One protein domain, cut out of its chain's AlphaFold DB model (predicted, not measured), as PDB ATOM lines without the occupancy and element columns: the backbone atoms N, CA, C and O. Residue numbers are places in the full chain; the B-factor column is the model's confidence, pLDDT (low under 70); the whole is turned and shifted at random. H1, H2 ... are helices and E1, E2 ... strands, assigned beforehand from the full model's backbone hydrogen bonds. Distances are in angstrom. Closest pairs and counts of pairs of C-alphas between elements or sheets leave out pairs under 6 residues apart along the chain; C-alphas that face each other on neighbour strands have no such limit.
ATOM      1  N   PHE A 138      -7.811 -22.595  -0.106       82.50
ATOM      2  CA  PHE A 138      -7.651 -22.654   1.341       82.50
ATOM      3  C   PHE A 138      -6.269 -22.110   1.699       82.50
ATOM      4  O   PHE A 138      -5.271 -22.605   1.186       82.50
ATOM      5  N   LEU A 139      -6.206 -21.075   2.538       87.62
ATOM      6  CA  LEU A 139      -4.956 -20.413   2.909       87.62
ATOM      7  C   LEU A 139      -4.639 -20.694   4.387       87.62
ATOM      8  O   LEU A 139      -5.173 -20.003   5.260       87.62
ATOM      9  N   PRO A 140      -3.810 -21.712   4.682       87.81
ATOM     10  CA  PRO A 140      -3.406 -22.041   6.043       87.81
ATOM     11  C   PRO A 140      -2.398 -21.025   6.588       87.81
ATOM     12  O   PRO A 140      -1.323 -20.818   6.017       87.81
ATOM     13  N   VAL A 141      -2.726 -20.426   7.729       91.19
ATOM     14  CA  VAL A 141      -1.893 -19.433   8.408       91.19
ATOM     15  C   VAL A 141      -1.845 -19.665   9.915       91.19
ATOM     16  O   VAL A 141      -2.804 -20.135  10.525       91.19
ATOM     17  N   GLU A 142      -0.733 -19.277  10.523       92.19
ATOM     18  CA  GLU A 142      -0.629 -19.028  11.960       92.19
ATOM     19  C   GLU A 142      -0.719 -17.526  12.227       92.19
ATOM     20  O   GLU A 142      -0.155 -16.715  11.487       92.19
ATOM     21  N   LEU A 143      -1.424 -17.163  13.295       92.75
ATOM     22  CA  LEU A 143      -1.613 -15.799  13.764       92.75
ATOM     23  C   LEU A 143      -0.731 -15.542  14.990       92.75
ATOM     24  O   LEU A 143      -0.699 -16.333  15.926       92.75
ATOM     25  N   THR A 144      -0.046 -14.405  15.027       92.94
ATOM     26  CA  THR A 144       0.734 -13.971  16.193       92.94
ATOM     27  C   THR A 144       0.352 -12.550  16.569       92.94
ATOM     28  O   THR A 144       0.509 -11.646  15.744       92.94
ATOM     29  N   LEU A 145      -0.093 -12.341  17.809       92.88
ATOM     30  CA  LEU A 145      -0.219 -11.013  18.411       92.88
ATOM     31  C   LEU A 145       1.182 -10.502  18.767       92.88
ATOM     32  O   LEU A 145       1.924 -11.153  19.499       92.88
ATOM     33  N   ARG A 146       1.583  -9.380  18.175       92.00
ATOM     34  CA  ARG A 146       2.912  -8.778  18.353       92.00
ATOM     35  C   ARG A 146       2.901  -7.640  19.358       92.00
ATOM     36  O   ARG A 146       3.890  -7.458  20.054       92.00
ATOM     37  N   GLU A 147       1.814  -6.883  19.383       90.50
ATOM     38  CA  GLU A 147       1.637  -5.727  20.250       90.50
ATOM     39  C   GLU A 147       0.149  -5.572  20.559       90.50
ATOM     40  O   GLU A 147      -0.692  -5.738  19.669       90.50
ATOM     41  N   ALA A 148      -0.151  -5.295  21.820       92.00
ATOM     42  CA  ALA A 148      -1.473  -4.969  22.315       92.00
ATOM     43  C   ALA A 148      -1.307  -3.778  23.252       92.00
ATOM     44  O   ALA A 148      -0.697  -3.891  24.313       92.00
ATOM     45  N   ASP A 149      -1.791  -2.631  22.804       91.94
ATOM     46  CA  ASP A 149      -1.687  -1.370  23.519       91.94
ATOM     47  C   ASP A 149      -2.935  -0.532  23.224       91.94
ATOM     48  O   ASP A 149      -3.483  -0.606  22.124       91.94
ATOM     49  N   GLU A 150      -3.411   0.252  24.187       89.75
ATOM     50  CA  GLU A 150      -4.648   1.027  24.034       89.75
ATOM     51  C   GLU A 150      -4.515   2.129  22.964       89.75
ATOM     52  O   GLU A 150      -5.454   2.382  22.203       89.75
ATOM     53  N   GLU A 151      -3.342   2.763  22.854       89.81
ATOM     54  CA  GLU A 151      -3.100   3.850  21.900       89.81
ATOM     55  C   GLU A 151      -2.867   3.313  20.479       89.81
ATOM     56  O   GLU A 151      -3.377   3.865  19.493       89.81
ATOM     57  N   ILE A 152      -2.088   2.234  20.356       86.38
ATOM     58  CA  ILE A 152      -1.715   1.636  19.062       86.38
ATOM     59  C   ILE A 152      -2.810   0.685  18.552       86.38
ATOM     60  O   ILE A 152      -3.079   0.624  17.343       86.38
ATOM     61  N   GLY A 153      -3.479  -0.009  19.468       91.12
ATOM     62  CA  GLY A 153      -4.438  -1.075  19.225       91.12
ATOM     63  C   GLY A 153      -3.797  -2.463  19.194       91.12
ATOM     64  O   GLY A 153      -2.718  -2.708  19.732       91.12
ATOM     65  N   LEU A 154      -4.476  -3.390  18.522       91.31
ATOM     66  CA  LEU A 154      -3.997  -4.755  18.322       91.31
ATOM     67  C   LEU A 154      -3.187  -4.869  17.029       91.31
ATOM     68  O   LEU A 154      -3.702  -4.603  15.937       91.31
ATOM     69  N   TYR A 155      -1.944  -5.338  17.129       92.25
ATOM     70  CA  TYR A 155      -1.084  -5.593  15.979       92.25
ATOM     71  C   TYR A 155      -0.744  -7.078  15.849       92.25
ATOM     72  O   TYR A 155       0.036  -7.643  16.614       92.25
ATOM     73  N   PHE A 156      -1.296  -7.707  14.817       93.44
ATOM     74  CA  PHE A 156      -1.051  -9.091  14.449       93.44
ATOM     75  C   PHE A 156      -0.142  -9.224  13.229       93.44
ATOM     76  O   PHE A 156      -0.097  -8.360  12.344       93.44
ATOM     77  N   THR A 157       0.530 -10.371  13.156       94.88
ATOM     78  CA  THR A 157       1.249 -10.859  11.974       94.88
ATOM     79  C   THR A 157       0.869 -12.302  11.670       94.88
ATOM     80  O   THR A 157       0.603 -13.069  12.591       94.88
ATOM     81  N   PHE A 158       0.913 -12.670  10.395       94.50
ATOM     82  CA  PHE A 158       0.557 -13.979   9.869       94.50
ATOM     83  C   PHE A 158       1.772 -14.685   9.275       94.50
ATOM     84  O   PHE A 158       2.617 -14.058   8.638       94.50
ATOM     85  N   THR A 159       1.823 -16.003   9.419       91.06
ATOM     86  CA  THR A 159       2.824 -16.845   8.755       91.06
ATOM     87  C   THR A 159       2.101 -17.926   7.967       91.06
ATOM     88  O   THR A 159       1.204 -18.564   8.508       91.06
ATOM     89  N   ILE A 160       2.457 -18.128   6.693       87.38
ATOM     90  CA  ILE A 160       1.926 -19.257   5.913       87.38
ATOM     91  C   ILE A 160       2.507 -20.542   6.495       87.38
ATOM     92  O   ILE A 160       3.728 -20.665   6.625       87.38
ATOM     93  N   CYS A 161       1.643 -21.506   6.798       76.75
ATOM     94  CA  CYS A 161       2.045 -22.784   7.371       76.75
ATOM     95  C   CYS A 161       1.837 -23.910   6.354       76.75
ATOM     96  O   CYS A 161       0.756 -24.496   6.309       76.75
ATOM     97  N   PRO A 162       2.869 -24.260   5.560       59.66
ATOM     98  CA  PRO A 162       2.741 -25.270   4.512       59.66
ATOM     99  C   PRO A 162       2.713 -26.718   5.033       59.66
ATOM    100  O   PRO A 162       2.593 -27.633   4.229       59.66
ATOM    101  N   PRO A 212     -10.789 -12.212  -1.168       91.31
ATOM    102  CA  PRO A 212     -11.726 -12.476  -0.073       91.31
ATOM    103  C   PRO A 212     -12.937 -13.326  -0.493       91.31
ATOM    104  O   PRO A 212     -13.505 -14.039   0.334       91.31
ATOM    105  N   ASP A 213     -13.319 -13.293  -1.772       89.31
ATOM    106  CA  ASP A 213     -14.464 -14.043  -2.303       89.31
ATOM    107  C   ASP A 213     -14.102 -15.492  -2.664       89.31
ATOM    108  O   ASP A 213     -14.973 -16.359  -2.741       89.31
ATOM    109  N   ARG A 214     -12.813 -15.774  -2.882       85.75
ATOM    110  CA  ARG A 214     -12.312 -17.070  -3.375       85.75
ATOM    111  C   ARG A 214     -11.254 -17.697  -2.476       85.75
ATOM    112  O   ARG A 214     -10.604 -18.658  -2.879       85.75
ATOM    113  N   THR A 215     -11.062 -17.185  -1.267       88.75
ATOM    114  CA  THR A 215     -10.089 -17.723  -0.318       88.75
ATOM    115  C   THR A 215     -10.720 -17.887   1.055       88.75
ATOM    116  O   THR A 215     -11.258 -16.939   1.623       88.75
ATOM    117  N   ILE A 216     -10.619 -19.097   1.598       91.69
ATOM    118  CA  ILE A 216     -10.921 -19.397   2.993       91.69
ATOM    119  C   ILE A 216      -9.614 -19.258   3.773       91.69
ATOM    120  O   ILE A 216      -8.677 -20.022   3.544       91.69
ATOM    121  N   ILE A 217      -9.546 -18.287   4.680       93.69
ATOM    122  CA  ILE A 217      -8.399 -18.123   5.578       93.69
ATOM    123  C   ILE A 217      -8.542 -19.126   6.713       93.69
ATOM    124  O   ILE A 217      -9.548 -19.101   7.417       93.69
ATOM    125  N   HIS A 218      -7.555 -19.994   6.900       92.50
ATOM    126  CA  HIS A 218      -7.555 -20.960   7.988       92.50
ATOM    127  C   HIS A 218      -6.513 -20.612   9.036       92.50
ATOM    128  O   HIS A 218      -5.320 -20.740   8.775       92.50
ATOM    129  N   ILE A 219      -6.967 -20.181  10.211       92.88
ATOM    130  CA  ILE A 219      -6.090 -19.810  11.324       92.88
ATOM    131  C   ILE A 219      -5.876 -21.046  12.196       92.88
ATOM    132  O   ILE A 219      -6.757 -21.413  12.966       92.88
ATOM    133  N   GLN A 220      -4.715 -21.688  12.069       88.44
ATOM    134  CA  GLN A 220      -4.421 -22.977  12.716       88.44
ATOM    135  C   GLN A 220      -4.367 -22.890  14.240       88.44
ATOM    136  O   GLN A 220      -4.734 -23.831  14.931       88.44
ATOM    137  N   ASN A 221      -3.930 -21.755  14.769       88.25
ATOM    138  CA  ASN A 221      -3.783 -21.526  16.199       88.25
ATOM    139  C   ASN A 221      -4.861 -20.573  16.733       88.25
ATOM    140  O   ASN A 221      -4.602 -19.721  17.576       88.25
ATOM    141  N   PHE A 222      -6.088 -20.684  16.213       88.88
ATOM    142  CA  PHE A 222      -7.182 -19.800  16.618       88.88
ATOM    143  C   PHE A 222      -7.512 -19.912  18.114       88.88
ATOM    144  O   PHE A 222      -7.852 -18.908  18.726       88.88
ATOM    145  N   GLU A 223      -7.351 -21.090  18.722       82.94
ATOM    146  CA  GLU A 223      -7.519 -21.287  20.171       82.94
ATOM    147  C   GLU A 223      -6.584 -20.383  20.992       82.94
ATOM    148  O   GLU A 223      -7.021 -19.793  21.977       82.94
ATOM    149  N   ASP A 224      -5.336 -20.182  20.546       84.69
ATOM    150  CA  ASP A 224      -4.394 -19.279  21.221       84.69
ATOM    151  C   ASP A 224      -4.933 -17.846  21.264       84.69
ATOM    152  O   ASP A 224      -4.712 -17.133  22.236       84.69
ATOM    153  N   LEU A 225      -5.657 -17.426  20.219       84.94
ATOM    154  CA  LEU A 225      -6.325 -16.128  20.178       84.94
ATOM    155  C   LEU A 225      -7.539 -16.095  21.116       84.94
ATOM    156  O   LEU A 225      -7.745 -15.100  21.803       84.94
ATOM    157  N   GLN A 226      -8.336 -17.168  21.155       81.44
ATOM    158  CA  GLN A 226      -9.526 -17.260  22.015       81.44
ATOM    159  C   GLN A 226      -9.185 -17.161  23.505       81.44
ATOM    160  O   GLN A 226      -9.992 -16.635  24.270       81.44
ATOM    161  N   LEU A 227      -8.014 -17.679  23.885       81.88
ATOM    162  CA  LEU A 227      -7.495 -17.729  25.253       81.88
ATOM    163  C   LEU A 227      -6.558 -16.558  25.598       81.88
ATOM    164  O   LEU A 227      -5.943 -16.564  26.662       81.88
ATOM    165  N   ASN A 228      -6.388 -15.586  24.700       85.81
ATOM    166  CA  ASN A 228      -5.486 -14.464  24.924       85.81
ATOM    167  C   ASN A 228      -6.200 -13.313  25.656       85.81
ATOM    168  O   ASN A 228      -7.086 -12.674  25.088       85.81
ATOM    169  N   ASP A 229      -5.772 -13.032  26.888       86.25
ATOM    170  CA  ASP A 229      -6.361 -11.987  27.739       86.25
ATOM    171  C   ASP A 229      -6.225 -10.581  27.128       86.25
ATOM    172  O   ASP A 229      -7.191  -9.822  27.124       86.25
ATOM    173  N   ASP A 230      -5.073 -10.247  26.532       89.94
ATOM    174  CA  ASP A 230      -4.860  -8.931  25.908       89.94
ATOM    175  C   ASP A 230      -5.827  -8.707  24.737       89.94
ATOM    176  O   ASP A 230      -6.382  -7.624  24.559       89.94
ATOM    177  N   PHE A 231      -6.061  -9.744  23.928       89.12
ATOM    178  CA  PHE A 231      -7.054  -9.709  22.863       89.12
ATOM    179  C   PHE A 231      -8.471  -9.577  23.426       89.12
ATOM    180  O   PHE A 231      -9.260  -8.793  22.898       89.12
ATOM    181  N   PHE A 232      -8.792 -10.308  24.495       86.00
ATOM    182  CA  PHE A 232     -10.080 -10.207  25.173       86.00
ATOM    183  C   PHE A 232     -10.368  -8.786  25.658       86.00
ATOM    184  O   PHE A 232     -11.395  -8.204  25.294       86.00
ATOM    185  N   ASP A 233      -9.448  -8.220  26.435       87.38
ATOM    186  CA  ASP A 233      -9.561  -6.877  26.988       87.38
ATOM    187  C   ASP A 233      -9.669  -5.836  25.870       87.38
ATOM    188  O   ASP A 233     -10.586  -5.016  25.874       87.38
ATOM    189  N   ALA A 234      -8.829  -5.945  24.840       88.88
ATOM    190  CA  ALA A 234      -8.858  -5.043  23.700       88.88
ATOM    191  C   ALA A 234     -10.189  -5.070  22.934       88.88
ATOM    192  O   ALA A 234     -10.693  -4.024  22.523       88.88
ATOM    193  N   VAL A 235     -10.787  -6.247  22.727       87.06
ATOM    194  CA  VAL A 235     -12.091  -6.358  22.053       87.06
ATOM    195  C   VAL A 235     -13.216  -5.829  22.936       87.06
ATOM    196  O   VAL A 235     -14.075  -5.096  22.441       87.06
ATOM    197  N   ARG A 236     -13.212  -6.167  24.232       85.38
ATOM    198  CA  ARG A 236     -14.196  -5.671  25.204       85.38
ATOM    199  C   ARG A 236     -14.183  -4.147  25.279       85.38
ATOM    200  O   ARG A 236     -15.244  -3.525  25.270       85.38
ATOM    201  N   ASP A 237     -12.991  -3.566  25.326       87.31
ATOM    202  CA  ASP A 237     -12.785  -2.133  25.526       87.31
ATOM    203  C   ASP A 237     -12.790  -1.354  24.193       87.31
ATOM    204  O   ASP A 237     -12.664  -0.130  24.174       87.31
ATOM    205  N   GLY A 238     -12.999  -2.044  23.065       87.88
ATOM    206  CA  GLY A 238     -13.192  -1.431  21.752       87.88
ATOM    207  C   GLY A 238     -11.922  -0.821  21.157       87.88
ATOM    208  O   GLY A 238     -11.995   0.185  20.447       87.88
ATOM    209  N   TRP A 239     -10.760  -1.409  21.443       91.69
ATOM    210  CA  TRP A 239      -9.473  -0.956  20.924       91.69
ATOM    211  C   TRP A 239      -9.418  -1.029  19.397       91.69
ATOM    212  O   TRP A 239     -10.157  -1.755  18.723       91.69
ATOM    213  N   LYS A 240      -8.489  -0.266  18.820       89.94
ATOM    214  CA  LYS A 240      -8.298  -0.207  17.372       89.94
ATOM    215  C   LYS A 240      -7.827  -1.558  16.820       89.94
ATOM    216  O   LYS A 240      -6.841  -2.127  17.281       89.94
ATOM    217  N   THR A 241      -8.484  -2.031  15.764       89.88
ATOM    218  CA  THR A 241      -8.136  -3.277  15.068       89.88
ATOM    219  C   THR A 241      -7.483  -3.016  13.709       89.88
ATOM    220  O   THR A 241      -7.686  -1.982  13.063       89.88
ATOM    221  N   GLN A 242      -6.671  -3.970  13.246       91.12
ATOM    222  CA  GLN A 242      -6.112  -3.937  11.896       91.12
ATOM    223  C   GLN A 242      -7.187  -4.193  10.831       91.12
ATOM    224  O   GLN A 242      -8.134  -4.950  11.028       91.12
ATOM    225  N   LYS A 243      -6.976  -3.619   9.641       92.38
ATOM    226  CA  LYS A 243      -7.917  -3.665   8.511       92.38
ATOM    227  C   LYS A 243      -8.370  -5.081   8.127       92.38
ATOM    228  O   LYS A 243      -9.522  -5.252   7.743       92.38
ATOM    229  N   TRP A 244      -7.492  -6.078   8.248       93.06
ATOM    230  CA  TRP A 244      -7.763  -7.450   7.807       93.06
ATOM    231  C   TRP A 244      -8.961  -8.092   8.523       93.06
ATOM    232  O   TRP A 244      -9.674  -8.875   7.899       93.06
ATOM    233  N   PHE A 245      -9.259  -7.710   9.773       92.00
ATOM    234  CA  PHE A 245     -10.454  -8.180  10.487       92.00
ATOM    235  C   PHE A 245     -11.741  -7.894   9.701       92.00
ATOM    236  O   PHE A 245     -12.631  -8.736   9.617       92.00
ATOM    237  N   ARG A 246     -11.800  -6.734   9.039       92.38
ATOM    238  CA  ARG A 246     -12.932  -6.314   8.204       92.38
ATOM    239  C   ARG A 246     -12.881  -6.887   6.794       92.38
ATOM    240  O   ARG A 246     -13.852  -6.768   6.062       92.38
ATOM    241  N   GLU A 247     -11.758  -7.443   6.358       94.44
ATOM    242  CA  GLU A 247     -11.569  -7.906   4.978       94.44
ATOM    243  C   GLU A 247     -11.777  -9.417   4.820       94.44
ATOM    244  O   GLU A 247     -12.042  -9.893   3.717       94.44
ATOM    245  N   ILE A 248     -11.670 -10.191   5.901       95.31
ATOM    246  CA  ILE A 248     -11.929 -11.632   5.862       95.31
ATOM    247  C   ILE A 248     -13.437 -11.888   5.753       95.31
ATOM    248  O   ILE A 248     -14.207 -11.559   6.652       95.31
ATOM    249  N   LYS A 249     -13.847 -12.544   4.661       96.00
ATOM    250  CA  LYS A 249     -15.225 -13.021   4.452       96.00
ATOM    251  C   LYS A 249     -15.415 -14.491   4.811       96.00
ATOM    252  O   LYS A 249     -16.497 -14.893   5.234       96.00
ATOM    253  N   GLN A 250     -14.379 -15.307   4.641       95.12
ATOM    254  CA  GLN A 250     -14.439 -16.746   4.874       95.12
ATOM    255  C   GLN A 250     -13.320 -17.155   5.826       95.12
ATOM    256  O   GLN A 250     -12.147 -17.142   5.456       95.12
ATOM    257  N   LEU A 251     -13.699 -17.518   7.050       95.44
ATOM    258  CA  LEU A 251     -12.782 -17.968   8.089       95.44
ATOM    259  C   LEU A 251     -12.984 -19.459   8.344       95.44
ATOM    260  O   LEU A 251     -14.111 -19.938   8.482       95.44
ATOM    261  N   SER A 252     -11.877 -20.176   8.455       93.69
ATOM    262  CA  SER A 252     -11.817 -21.532   8.964       93.69
ATOM    263  C   SER A 252     -10.915 -21.583  10.193       93.69
ATOM    264  O   SER A 252      -9.909 -20.880  10.270       93.69
ATOM    265  N   VAL A 253     -11.273 -22.419  11.155       91.56
ATOM    266  CA  VAL A 253     -10.536 -22.633  12.403       91.56
ATOM    267  C   VAL A 253     -10.518 -24.128  12.711       91.56
ATOM    268  O   VAL A 253     -11.370 -24.856  12.200       91.56
ATOM    269  N   PRO A 254      -9.579 -24.629  13.519       86.19
ATOM    270  CA  PRO A 254      -9.616 -26.017  13.949       86.19
ATOM    271  C   PRO A 254     -10.905 -26.345  14.699       86.19
ATOM    272  O   PRO A 254     -11.426 -25.503  15.437       86.19
ATOM    273  N   VAL A 255     -11.390 -27.582  14.563       80.19
ATOM    274  CA  VAL A 255     -12.649 -28.037  15.177       80.19
ATOM    275  C   VAL A 255     -12.728 -27.807  16.685       80.19
ATOM    276  O   VAL A 255     -13.796 -27.480  17.204       80.19
ATOM    277  N   PHE A 256     -11.602 -27.902  17.390       76.81
ATOM    278  CA  PHE A 256     -11.552 -27.674  18.831       76.81
ATOM    279  C   PHE A 256     -11.888 -26.236  19.237       76.81
ATOM    280  O   PHE A 256     -12.369 -26.031  20.343       76.81
ATOM    281  N   SER A 257     -11.785 -25.266  18.325       80.75
ATOM    282  CA  SER A 257     -12.181 -23.870  18.574       80.75
ATOM    283  C   SER A 257     -13.693 -23.697  18.791       80.75
ATOM    284  O   SER A 257     -14.141 -22.634  19.224       80.75
ATOM    285  N   PHE A 258     -14.496 -24.708  18.426       78.75
ATOM    286  CA  PHE A 258     -15.941 -24.757  18.693       78.75
ATOM    287  C   PHE A 258     -16.268 -25.581  19.946       78.75
ATOM    288  O   PHE A 258     -17.424 -25.603  20.377       78.75
ATOM    289  N   LEU A 259     -15.286 -26.283  20.522       69.69
ATOM    290  CA  LEU A 259     -15.476 -27.066  21.735       69.69
ATOM    291  C   LEU A 259     -15.470 -26.130  22.946       69.69
ATOM    292  O   LEU A 259     -14.570 -25.323  23.134       69.69
ATOM    293  N   THR A 260     -16.492 -26.246  23.784       55.81
ATOM    294  CA  THR A 260     -16.572 -25.550  25.074       55.81
ATOM    295  C   THR A 260     -15.886 -26.404  26.142       55.81
ATOM    296  O   THR A 260     -16.107 -27.619  26.167       55.81
ATOM    297  N   GLU A 261     -15.081 -25.809  27.030       48.81
ATOM    298  CA  GLU A 261     -14.412 -26.553  28.108       48.81
ATOM    299  C   GLU A 261     -15.403 -27.356  28.967       48.81
ATOM    300  O   GLU A 261     -16.519 -26.937  29.283       48.81
ATOM    301  N   SER A 262     -14.994 -28.567  29.351       38.31
ATOM    302  CA  SER A 262     -15.845 -29.475  30.111       38.31
ATOM    303  C   SER A 262     -16.046 -28.980  31.546       38.31
ATOM    304  O   SER A 262     -15.089 -28.913  32.315       38.31
ATOM    305  N   GLY A 263     -17.299 -28.749  31.935       41.59
ATOM    306  CA  GLY A 263     -17.695 -28.515  33.328       41.59
ATOM    307  C   GLY A 263     -18.181 -27.100  33.622       41.59
ATOM    308  O   GLY A 263     -18.875 -26.909  34.618       41.59
ATOM    309  N   VAL A 264     -17.919 -26.155  32.724       40.25
ATOM    310  CA  VAL A 264     -18.491 -24.813  32.767       40.25
ATOM    311  C   VAL A 264     -19.057 -24.553  31.373       40.25
ATOM    312  O   VAL A 264     -18.318 -24.364  30.418       40.25
ATOM    313  N   PHE A 265     -20.383 -24.584  31.223       46.78
ATOM    314  CA  PHE A 265     -21.061 -24.121  29.998       46.78
ATOM    315  C   PHE A 265     -20.994 -22.586  29.868       46.78
ATOM    316  O   PHE A 265     -21.881 -21.974  29.279       46.78
ATOM    317  N   GLU A 266     -19.981 -21.953  30.454       46.19
ATOM    318  CA  GLU A 266     -19.747 -20.529  30.305       46.19
ATOM    319  C   GLU A 266     -18.799 -20.384  29.123       46.19
ATOM    320  O   GLU A 266     -17.712 -20.971  29.119       46.19
ATOM    321  N   PRO A 267     -19.207 -19.673  28.066       51.25
ATOM    322  CA  PRO A 267     -18.278 -19.328  27.012       51.25
ATOM    323  C   PRO A 267     -17.093 -18.587  27.642       51.25
ATOM    324  O   PRO A 267     -17.291 -17.773  28.543       51.25
ATOM    325  N   LEU A 268     -15.881 -18.804  27.120       55.72
ATOM    326  CA  LEU A 268     -14.639 -18.122  27.540       55.72
ATOM    327  C   LEU A 268     -14.760 -16.580  27.591       55.72
ATOM    328  O   LEU A 268     -13.925 -15.900  28.165       55.72
ATOM    329  N   TRP A 269     -15.821 -16.038  26.994       61.03
ATOM    330  CA  TRP A 269     -16.123 -14.625  26.817       61.03
ATOM    331  C   TRP A 269     -17.507 -14.242  27.415       61.03
ATOM    332  O   TRP A 269     -18.187 -13.345  26.913       61.03
ATOM    333  N   GLY A 270     -17.966 -14.951  28.458       60.09
ATOM    334  CA  GLY A 270     -19.267 -14.744  29.122       60.09
ATOM    335  C   GLY A 270     -20.470 -15.240  28.305       60.09
ATOM    336  O   GLY A 270     -20.297 -15.851  27.257       60.09
ATOM    337  N   ASP A 271     -21.707 -14.957  28.735       58.19
ATOM    338  CA  ASP A 271     -22.958 -15.505  28.150       58.19
ATOM    339  C   ASP A 271     -23.111 -15.328  26.622       58.19
ATOM    340  O   ASP A 271     -23.840 -16.069  25.960       58.19
ATOM    341  N   HIS A 272     -22.402 -14.362  26.035       61.62
ATOM    342  CA  HIS A 272     -22.430 -14.055  24.605       61.62
ATOM    343  C   HIS A 272     -21.089 -14.286  23.904       61.62
ATOM    344  O   HIS A 272     -20.791 -13.631  22.903       61.62
ATOM    345  N   GLY A 273     -20.260 -15.174  24.444       70.06
ATOM    346  CA  GLY A 273     -18.829 -15.124  24.203       70.06
ATOM    347  C   GLY A 273     -18.361 -15.184  22.752       70.06
ATOM    348  O   GLY A 273     -17.578 -14.343  22.311       70.06
ATOM    349  N   TYR A 274     -18.918 -16.105  21.966       77.06
ATOM    350  CA  TYR A 274     -18.624 -16.167  20.534       77.06
ATOM    351  C   TYR A 274     -19.095 -14.919  19.779       77.06
ATOM    352  O   TYR A 274     -18.458 -14.520  18.814       77.06
ATOM    353  N   GLY A 275     -20.184 -14.280  20.213       83.00
ATOM    354  CA  GLY A 275     -20.703 -13.062  19.594       83.00
ATOM    355  C   GLY A 275     -19.747 -11.881  19.728       83.00
ATOM    356  O   GLY A 275     -19.413 -11.267  18.720       83.00
ATOM    357  N   HIS A 276     -19.252 -11.610  20.941       82.44
ATOM    358  CA  HIS A 276     -18.290 -10.526  21.181       82.44
ATOM    359  C   HIS A 276     -16.989 -10.739  20.411       82.44
ATOM    360  O   HIS A 276     -16.551  -9.856  19.678       82.44
ATOM    361  N   MET A 277     -16.415 -11.937  20.522       85.75
ATOM    362  CA  MET A 277     -15.174 -12.276  19.839       85.75
ATOM    363  C   MET A 277     -15.317 -12.184  18.317       85.75
ATOM    364  O   MET A 277     -14.430 -11.676  17.644       85.75
ATOM    365  N   MET A 278     -16.432 -12.659  17.756       90.12
ATOM    366  CA  MET A 278     -16.635 -12.658  16.306       90.12
ATOM    367  C   MET A 278     -17.132 -11.316  15.759       90.12
ATOM    368  O   MET A 278     -17.119 -11.128  14.542       90.12
ATOM    369  N   ALA A 279     -17.541 -10.373  16.612       88.62
ATOM    370  CA  ALA A 279     -18.014  -9.054  16.189       88.62
ATOM    371  C   ALA A 279     -16.924  -8.218  15.503       88.62
ATOM    372  O   ALA A 279     -17.244  -7.398  14.644       88.62
ATOM    373  N   VAL A 280     -15.644  -8.459  15.814       89.62
ATOM    374  CA  VAL A 280     -14.522  -7.777  15.143       89.62
ATOM    375  C   VAL A 280     -14.434  -8.117  13.651       89.62
ATOM    376  O   VAL A 280     -13.896  -7.332  12.872       89.62
ATOM    377  N   PHE A 281     -14.989  -9.259  13.231       93.06
ATOM    378  CA  PHE A 281     -15.010  -9.691  11.838       93.06
ATOM    379  C   PHE A 281     -16.249  -9.163  11.099       93.06
ATOM    380  O   PHE A 281     -17.172  -9.907  10.770       93.06
ATOM    381  N   GLU A 282     -16.267  -7.858  10.826       90.38
ATOM    382  CA  GLU A 282     -17.451  -7.130  10.328       90.38
ATOM    383  C   GLU A 282     -18.067  -7.704   9.034       90.38
ATOM    384  O   GLU A 282     -19.288  -7.716   8.878       90.38
ATOM    385  N   ASN A 283     -17.238  -8.195   8.105       93.88
ATOM    386  CA  ASN A 283     -17.692  -8.705   6.805       93.88
ATOM    387  C   ASN A 283     -17.727 -10.234   6.718       93.88
ATOM    388  O   ASN A 283     -17.849 -10.776   5.617       93.88
ATOM    389  N   LEU A 284     -17.638 -10.938   7.848       96.25
ATOM    390  CA  LEU A 284     -17.611 -12.393   7.843       96.25
ATOM    391  C   LEU A 284     -18.928 -12.977   7.320       96.25
ATOM    392  O   LEU A 284     -20.019 -12.672   7.796       96.25
ATOM    393  N   GLU A 285     -18.821 -13.847   6.326       96.19
ATOM    394  CA  GLU A 285     -19.948 -14.533   5.695       96.19
ATOM    395  C   GLU A 285     -20.025 -15.987   6.140       96.19
ATOM    396  O   GLU A 285     -21.116 -16.499   6.392       96.19
ATOM    397  N   THR A 286     -18.876 -16.656   6.272       95.81
ATOM    398  CA  THR A 286     -18.820 -18.042   6.743       95.81
ATOM    399  C   THR A 286     -17.732 -18.240   7.781       95.81
ATOM    400  O   THR A 286     -16.603 -17.791   7.579       95.81
ATOM    401  N   TRP A 287     -18.061 -18.993   8.827       94.94
ATOM    402  CA  TRP A 287     -17.135 -19.426   9.866       94.94
ATOM    403  C   TRP A 287     -17.183 -20.948   9.979       94.94
ATOM    404  O   TRP A 287     -18.222 -21.528  10.293       94.94
ATOM    405  N   ARG A 288     -16.081 -21.618   9.647       93.12
ATOM    406  CA  ARG A 288     -16.052 -23.076   9.509       93.12
ATOM    407  C   ARG A 288     -15.103 -23.707  10.512       93.12
ATOM    408  O   ARG A 288     -13.976 -23.249  10.656       93.12
ATOM    409  N   ALA A 289     -15.542 -24.781  11.149       89.88
ATOM    410  CA  ALA A 289     -14.642 -25.679  11.855       89.88
ATOM    411  C   ALA A 289     -14.101 -26.711  10.864       89.88
ATOM    412  O   ALA A 289     -14.877 -27.440  10.243       89.88
ATOM    413  N   LEU A 290     -12.783 -26.746  10.706       87.50
ATOM    414  CA  LEU A 290     -12.072 -27.720   9.894       87.50
ATOM    415  C   LEU A 290     -11.918 -29.023  10.670       87.50
ATOM    416  O   LEU A 290     -11.412 -29.004  11.792       87.50
ATOM    417  N   VAL A 291     -12.331 -30.131  10.058       83.19
ATOM    418  CA  VAL A 291     -12.121 -31.480  10.590       83.19
ATOM    419  C   VAL A 291     -11.246 -32.264   9.631       83.19
ATOM    420  O   VAL A 291     -11.580 -32.409   8.449       83.19
ATOM    421  N   HIS A 292     -10.139 -32.781  10.148       75.56
ATOM    422  CA  HIS A 292      -9.262 -33.672   9.412       75.56
ATOM    423  C   HIS A 292      -9.725 -35.120   9.547       75.56
ATOM    424  O   HIS A 292     -10.234 -35.513  10.596       75.56
ATOM    425  N   PRO A 293      -9.453 -35.960   8.536       69.81
ATOM    426  CA  PRO A 293      -9.666 -37.401   8.634       69.81
ATOM    427  C   PRO A 293      -9.010 -38.018   9.875       69.81
ATOM    428  O   PRO A 293      -9.590 -38.893  10.509       69.81
ATOM    429  N   GLY A 294      -7.824 -37.523  10.250       70.31
ATOM    430  CA  GLY A 294      -7.091 -37.963  11.439       70.31
ATOM    431  C   GLY A 294      -7.698 -37.525  12.778       70.31
ATOM    432  O   GLY A 294      -7.300 -38.056  13.814       70.31
ATOM    433  N   ASP A 295      -8.663 -36.601  12.776       72.50
ATOM    434  CA  ASP A 295      -9.364 -36.160  13.991       72.50
ATOM    435  C   ASP A 295     -10.494 -37.130  14.384       72.50
ATOM    436  O   ASP A 295     -10.997 -37.117  15.518       72.50
ATOM    437  N   TRP A 296     -10.910 -37.993  13.455       77.38
ATOM    438  CA  TRP A 296     -11.939 -38.987  13.706       77.38
ATOM    439  C   TRP A 296     -11.392 -40.170  14.516       77.38
ATOM    440  O   TRP A 296     -10.328 -40.725  14.251       77.38
ATOM    441  N   ILE A 297     -12.169 -40.602  15.507       76.06
ATOM    442  CA  ILE A 297     -11.962 -41.872  16.193       76.06
ATOM    443  C   ILE A 297     -12.590 -42.963  15.333       76.06
ATOM    444  O   ILE A 297     -13.807 -42.982  15.124       76.06
ATOM    445  N   VAL A 298     -11.751 -43.915  14.928       77.25
ATOM    446  CA  VAL A 298     -12.152 -45.090  14.151       77.25
ATOM    447  C   VAL A 298     -13.323 -45.822  14.817       77.25
ATOM    448  O   VAL A 298     -13.282 -46.155  16.006       77.25
ATOM    449  N   GLY A 299     -14.385 -46.068  14.048       78.50
ATOM    450  CA  GLY A 299     -15.615 -46.733  14.483       78.50
ATOM    451  C   GLY A 299     -16.604 -45.837  15.239       78.50
ATOM    452  O   GLY A 299     -17.611 -46.330  15.759       78.50
ATOM    453  N   ARG A 300     -16.333 -44.531  15.349       78.31
ATOM    454  CA  ARG A 300     -17.190 -43.535  16.023       78.31
ATOM    455  C   ARG A 300     -17.405 -42.263  15.207       78.31
ATOM    456  O   ARG A 300     -18.002 -41.313  15.716       78.31
ATOM    457  N   GLU A 301     -17.012 -42.273  13.943       83.38
ATOM    458  CA  GLU A 301     -17.019 -41.141  13.018       83.38
ATOM    459  C   GLU A 301     -18.408 -40.503  12.959       83.38
ATOM    460  O   GLU A 301     -18.566 -39.299  13.146       83.38
ATOM    461  N   ARG A 302     -19.457 -41.324  12.820       82.50
ATOM    462  CA  ARG A 302     -20.847 -40.844  12.773       82.50
ATOM    463  C   ARG A 302     -21.260 -40.094  14.041       82.50
ATOM    464  O   ARG A 302     -21.941 -39.076  13.950       82.50
ATOM    465  N   VAL A 303     -20.886 -40.606  15.213       80.88
ATOM    466  CA  VAL A 303     -21.251 -39.993  16.501       80.88
ATOM    467  C   VAL A 303     -20.496 -38.682  16.686       80.88
ATOM    468  O   VAL A 303     -21.085 -37.692  17.111       80.88
ATOM    469  N   GLN A 304     -19.210 -38.655  16.331       79.81
ATOM    470  CA  GLN A 304     -18.414 -37.433  16.389       79.81
ATOM    471  C   GLN A 304     -18.926 -36.387  15.405       79.81
ATOM    472  O   GLN A 304     -19.083 -35.238  15.792       79.81
ATOM    473  N   LYS A 305     -19.269 -36.775  14.175       83.19
ATOM    474  CA  LYS A 305     -19.841 -35.867  13.179       83.19
ATOM    475  C   LYS A 305     -21.127 -35.213  13.679       83.19
ATOM    476  O   LYS A 305     -21.220 -33.991  13.681       83.19
ATOM    477  N   GLN A 306     -22.060 -36.006  14.212       84.31
ATOM    478  CA  GLN A 306     -23.289 -35.488  14.827       84.31
ATOM    479  C   GLN A 306     -23.006 -34.551  16.007       84.31
ATOM    480  O   GLN A 306     -23.695 -33.549  16.185       84.31
ATOM    481  N   HIS A 307     -21.996 -34.865  16.819       81.81
ATOM    482  CA  HIS A 307     -21.590 -34.002  17.920       81.81
ATOM    483  C   HIS A 307     -21.036 -32.661  17.418       81.81
ATOM    484  O   HIS A 307     -21.446 -31.618  17.919       81.81
ATOM    485  N   MET A 308     -20.173 -32.663  16.401       83.25
ATOM    486  CA  MET A 308     -19.617 -31.431  15.833       83.25
ATOM    487  C   MET A 308     -20.689 -30.582  15.147       83.25
ATOM    488  O   MET A 308     -20.715 -29.366  15.319       83.25
ATOM    489  N   GLU A 309     -21.628 -31.206  14.435       86.88
ATOM    490  CA  GLU A 309     -22.797 -30.523  13.870       86.88
ATOM    491  C   GLU A 309     -23.660 -29.871  14.962       86.88
ATOM    492  O   GLU A 309     -24.098 -28.729  14.805       86.88
ATOM    493  N   LEU A 310     -23.858 -30.556  16.095       85.00
ATOM    494  CA  LEU A 310     -24.548 -29.991  17.253       85.00
ATOM    495  C   LEU A 310     -23.785 -28.796  17.842       85.00
ATOM    496  O   LEU A 310     -24.408 -27.776  18.130       85.00
ATOM    497  N   MET A 311     -22.459 -28.880  17.987       83.81
ATOM    498  CA  MET A 311     -21.644 -27.764  18.485       83.81
ATOM    499  C   MET A 311     -21.721 -26.552  17.552       83.81
ATOM    500  O   MET A 311     -21.968 -25.441  18.013       83.81
ATOM    501  N   ALA A 312     -21.625 -26.760  16.235       87.88
ATOM    502  CA  ALA A 312     -21.822 -25.696  15.252       87.88
ATOM    503  C   ALA A 312     -23.216 -25.050  15.370       87.88
ATOM    504  O   ALA A 312     -23.334 -23.826  15.315       87.88
ATOM    505  N   ALA A 313     -24.268 -25.847  15.590       88.19
ATOM    506  CA  ALA A 313     -25.623 -25.338  15.802       88.19
ATOM    507  C   ALA A 313     -25.760 -24.536  17.109       88.19
ATOM    508  O   ALA A 313     -26.445 -23.512  17.128       88.19
ATOM    509  N   ILE A 314     -25.091 -24.959  18.187       85.25
ATOM    510  CA  ILE A 314     -25.043 -24.225  19.461       85.25
ATOM    511  C   ILE A 314     -24.345 -22.875  19.269       85.25
ATOM    512  O   ILE A 314     -24.893 -21.848  19.671       85.25
ATOM    513  N   VAL A 315     -23.187 -22.853  18.601       87.44
ATOM    514  CA  VAL A 315     -22.455 -21.615  18.281       87.44
ATOM    515  C   VAL A 315     -23.326 -20.682  17.439       87.44
ATOM    516  O   VAL A 315     -23.497 -19.516  17.796       87.44
ATOM    517  N   GLN A 316     -23.956 -21.194  16.376       91.44
ATOM    518  CA  GLN A 316     -24.895 -20.437  15.543       91.44
ATOM    519  C   GLN A 316     -26.028 -19.825  16.384       91.44
ATOM    520  O   GLN A 316     -26.347 -18.644  16.234       91.44
ATOM    521  N   GLY A 317     -26.619 -20.608  17.292       88.38
ATOM    522  CA  GLY A 317     -27.645 -20.146  18.226       88.38
ATOM    523  C   GLY A 317     -27.150 -19.022  19.139       88.38
ATOM    524  O   GLY A 317     -27.836 -18.011  19.287       88.38
ATOM    525  N   GLY A 318     -25.936 -19.145  19.679       87.06
ATOM    526  CA  GLY A 318     -25.290 -18.105  20.484       87.06
ATOM    527  C   GLY A 318     -25.107 -16.786  19.727       87.06
ATOM    528  O   GLY A 318     -25.399 -15.720  20.267       87.06
ATOM    529  N   LEU A 319     -24.724 -16.839  18.446       90.81
ATOM    530  CA  LEU A 319     -24.616 -15.644  17.597       90.81
ATOM    531  C   LEU A 319     -25.982 -14.983  17.341       90.81
ATOM    532  O   LEU A 319     -26.079 -13.754  17.311       90.81
ATOM    533  N   HIS A 320     -27.054 -15.771  17.201       92.44
ATOM    534  CA  HIS A 320     -28.420 -15.238  17.107       92.44
ATOM    535  C   HIS A 320     -28.866 -14.534  18.389       92.44
ATOM    536  O   HIS A 320     -29.499 -13.480  18.310       92.44
ATOM    537  N   VAL A 321     -28.529 -15.094  19.552       89.81
ATOM    538  CA  VAL A 321     -28.799 -14.475  20.855       89.81
ATOM    539  C   VAL A 321     -28.032 -13.159  20.985       89.81
ATOM    540  O   VAL A 321     -28.648 -12.142  21.281       89.81
ATOM    541  N   TYR A 322     -26.734 -13.140  20.664       90.50
ATOM    542  CA  TYR A 322     -25.929 -11.913  20.678       90.50
ATOM    543  C   TYR A 322     -26.507 -10.821  19.770       90.50
ATOM    544  O   TYR A 322     -26.656  -9.676  20.197       90.50
ATOM    545  N   LYS A 323     -26.901 -11.168  18.537       93.62
ATOM    546  CA  LYS A 323     -27.564 -10.216  17.637       93.62
ATOM    547  C   LYS A 323     -28.838  -9.650  18.267       93.62
ATOM    548  O   LYS A 323     -29.082  -8.454  18.204       93.62
ATOM    549  N   ARG A 324     -29.679 -10.509  18.842       92.81
ATOM    550  CA  ARG A 324     -30.968 -10.096  19.413       92.81
ATOM    551  C   ARG A 324     -30.793  -9.193  20.635       92.81
ATOM    552  O   ARG A 324     -31.517  -8.209  20.747       92.81
ATOM    553  N   ASP A 325     -29.870  -9.547  21.525       91.38
ATOM    554  CA  ASP A 325     -29.807  -8.977  22.873       91.38
ATOM    555  C   ASP A 325     -28.766  -7.853  23.002       91.38
ATOM    556  O   ASP A 325     -28.938  -6.968  23.837       91.38
ATOM    557  N   ILE A 326     -27.714  -7.857  22.171       89.88
ATOM    558  CA  ILE A 326     -26.569  -6.939  22.290       89.88
ATOM    559  C   ILE A 326     -26.388  -6.066  21.044       89.88
ATOM    560  O   ILE A 326     -26.296  -4.846  21.164       89.88
ATOM    561  N   ASN A 327     -26.333  -6.662  19.847       90.19
ATOM    562  CA  ASN A 327     -26.039  -5.935  18.606       90.19
ATOM    563  C   ASN A 327     -27.001  -6.316  17.460       90.19
ATOM    564  O   ASN A 327     -26.678  -7.195  16.653       90.19
ATOM    565  N   PRO A 328     -28.166  -5.644  17.343       93.00
ATOM    566  CA  PRO A 328     -29.177  -5.933  16.316       93.00
ATOM    567  C   PRO A 328     -28.667  -5.850  14.872       93.00
ATOM    568  O   PRO A 328     -29.143  -6.589  13.999       93.00
ATOM    569  N   ASP A 329     -27.666  -5.003  14.634       92.12
ATOM    570  CA  ASP A 329     -27.072  -4.775  13.318       92.12
ATOM    571  C   ASP A 329     -26.011  -5.827  12.957       92.12
ATOM    572  O   ASP A 329     -25.574  -5.895  11.807       92.12
ATOM    573  N   TYR A 330     -25.637  -6.712  13.890       92.00
ATOM    574  CA  TYR A 330     -24.652  -7.761  13.644       92.00
ATOM    575  C   TYR A 330     -25.083  -8.686  12.493       92.00
ATOM    576  O   TYR A 330     -26.183  -9.266  12.487       92.00
ATOM    577  N   LYS A 331     -24.199  -8.843  11.500       93.56
ATOM    578  CA  LYS A 331     -24.361  -9.790  10.395       93.56
ATOM    579  C   LYS A 331     -23.839 -11.148  10.847       93.56
ATOM    580  O   LYS A 331     -22.639 -11.365  10.946       93.56
ATOM    581  N   ILE A 332     -24.761 -12.063  11.118       94.25
ATOM    582  CA  ILE A 332     -24.407 -13.397  11.600       94.25
ATOM    583  C   ILE A 332     -23.785 -14.202  10.445       94.25
ATOM    584  O   ILE A 332     -24.454 -14.373   9.419       94.25
ATOM    585  N   PRO A 333     -22.554 -14.723  10.594       96.00
ATOM    586  CA  PRO A 333     -21.962 -15.621   9.613       96.00
ATOM    587  C   PRO A 333     -22.665 -16.983   9.622       96.00
ATOM    588  O   PRO A 333     -23.234 -17.416  10.627       96.00
ATOM    589  N   LYS A 334     -22.582 -17.704   8.504       96.06
ATOM    590  CA  LYS A 334     -22.970 -19.114   8.453       96.06
ATOM    591  C   LYS A 334     -21.903 -19.956   9.150       96.06
ATOM    592  O   LYS A 334     -20.775 -20.040   8.659       96.06
ATOM    593  N   VAL A 335     -22.280 -20.598  10.251       94.25
ATOM    594  CA  VAL A 335     -21.438 -21.546  10.985       94.25
ATOM    595  C   VAL A 335     -21.640 -22.952  10.426       94.25
ATOM    596  O   VAL A 335     -22.772 -23.389  10.203       94.25
ATOM    597  N   SER A 336     -20.553 -23.672  10.157       92.69
ATOM    598  CA  SER A 336     -20.625 -25.050   9.652       92.69
ATOM    599  C   SER A 336     -19.373 -25.861   9.966       92.69
ATOM    600  O   SER A 336     -18.308 -25.300  10.206       92.69
ATOM    601  N   ILE A 337     -19.484 -27.183   9.874       89.19
ATOM    602  CA  ILE A 337     -18.334 -28.088   9.868       89.19
ATOM    603  C   ILE A 337     -17.887 -28.312   8.421       89.19
ATOM    604  O   ILE A 337     -18.724 -28.504   7.537       89.19
ATOM    605  N   PHE A 338     -16.582 -28.269   8.175       84.44
ATOM    606  CA  PHE A 338     -15.971 -28.589   6.893       84.44
ATOM    607  C   PHE A 338     -15.019 -29.767   7.083       84.44
ATOM    608  O   PHE A 338     -13.975 -29.643   7.717       84.44
ATOM    609  N   GLU A 339     -15.415 -30.917   6.553       79.56
ATOM    610  CA  GLU A 339     -14.620 -32.138   6.572       79.56
ATOM    611  C   GLU A 339     -13.720 -32.169   5.337       79.56
ATOM    612  O   GLU A 339     -14.197 -32.024   4.209       79.56
ATOM    613  N   ILE A 340     -12.419 -32.351   5.549       71.94
ATOM    614  CA  ILE A 340     -11.495 -32.633   4.456       71.94
ATOM    615  C   ILE A 340     -11.698 -34.087   4.051       71.94
ATOM    616  O   ILE A 340     -11.405 -34.994   4.824       71.94
TER     617      ILE A 340
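AT A GLANCE: This is residues 138 to 162 and 212 to 340 of the 378 residues of an uncharacterized protein of Rhynchosporium secalis (UniProt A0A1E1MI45). A strongly twisted six-stranded sheet runs through the domain, with the long helix H6 packed along edge strand E6 and the short H2 across the hairpin E1 and E2 at the other edge. H5 bridges the two helices, H1 and H4 sit beside the strands, and the loop of residues 261 to 266 sticks out. The printed part has 154 residues, with six named helices and six named strands running E1 E2 E3 H1 H2 H3 E4 H4 H5 E5 H6 E6. The sheet is mixed, in order E2 E1 E3 E4 E5 E6; the class is mixed, helices and strands. The whole is compact, with a radius of gyration of the C-alphas of 15.5 A and spans of 53 by 39 by 31 A.

IN THESE COORDINATES: Find C-alpha 138 at (-7.651, -22.654, 1.341); E1 runs from there to residue 149 over 31.3 A, bending by 53 degrees at residue 146. E2 is residues 153 to 160, 23.4 A long. The other strands are E3, 215 to 219; E4, 250 to 254; E5, 286 to 291; and E6, 334 to 339, ending at C-alpha 339 (-14.620, -32.138, 6.572). Look for H1 at 222 to 226, H2 at 229 to 236, H3 at 244 to 247, H4 at 255 to 258 and H5 at 273 to 279. H6, residues 301 to 325, runs 36.0 A from C-alpha 301 (-17.019, -41.141, 13.018).

HOW THE PARTS SIT: In the sheet, E1 and E2 are an antiparallel hairpin, with N 144 and O 157 2.9 A apart. E1 and E3 are parallel, N 141 to O 218 2.8 A; E3 and E4 likewise, N 252 to O 217 2.8 A; E4 and E5, N 288 to O 251 2.8 A; E5 and E6, N 338 to O 289 2.8 A. Three strand-helix-strand units, parallel neighbour strands with helices between, are E3, H1 H2 H3, E4; E4, H4 H5, E5; and E5, H6, E6; the last two crossovers are right-handed. H6 is on one face, making two layers, sheet and helix; it lies over E6 at a height over the sheet of 9.0 A, C-alphas 312 and 336 being closest at 5.8 A. H5 is not on the sheet and touches H6 through residues 315 to 323 of H6, C-alphas 275 and 319 being closest at 5.1 A. H5 also touches H2, C-alphas 277 and 235 being closest at 7.0 A. H3 is not on the sheet and touches no helix. Every O i to N i+4 pair is within hydrogen-bond range in H1, H2, H5 and H6; H3 and H4 are too short for one.

THE WHOLE: C-alphas 151 and 299, the two farthest apart, are 52.6 A apart. Residues 163 to 211 are not printed; C-alphas 162 and 212 are 19.8 A apart across the cut. The link from H4 to H5 is long, and its residues 259 to 272 are under 70 in pLDDT, as are residues 162 and 293.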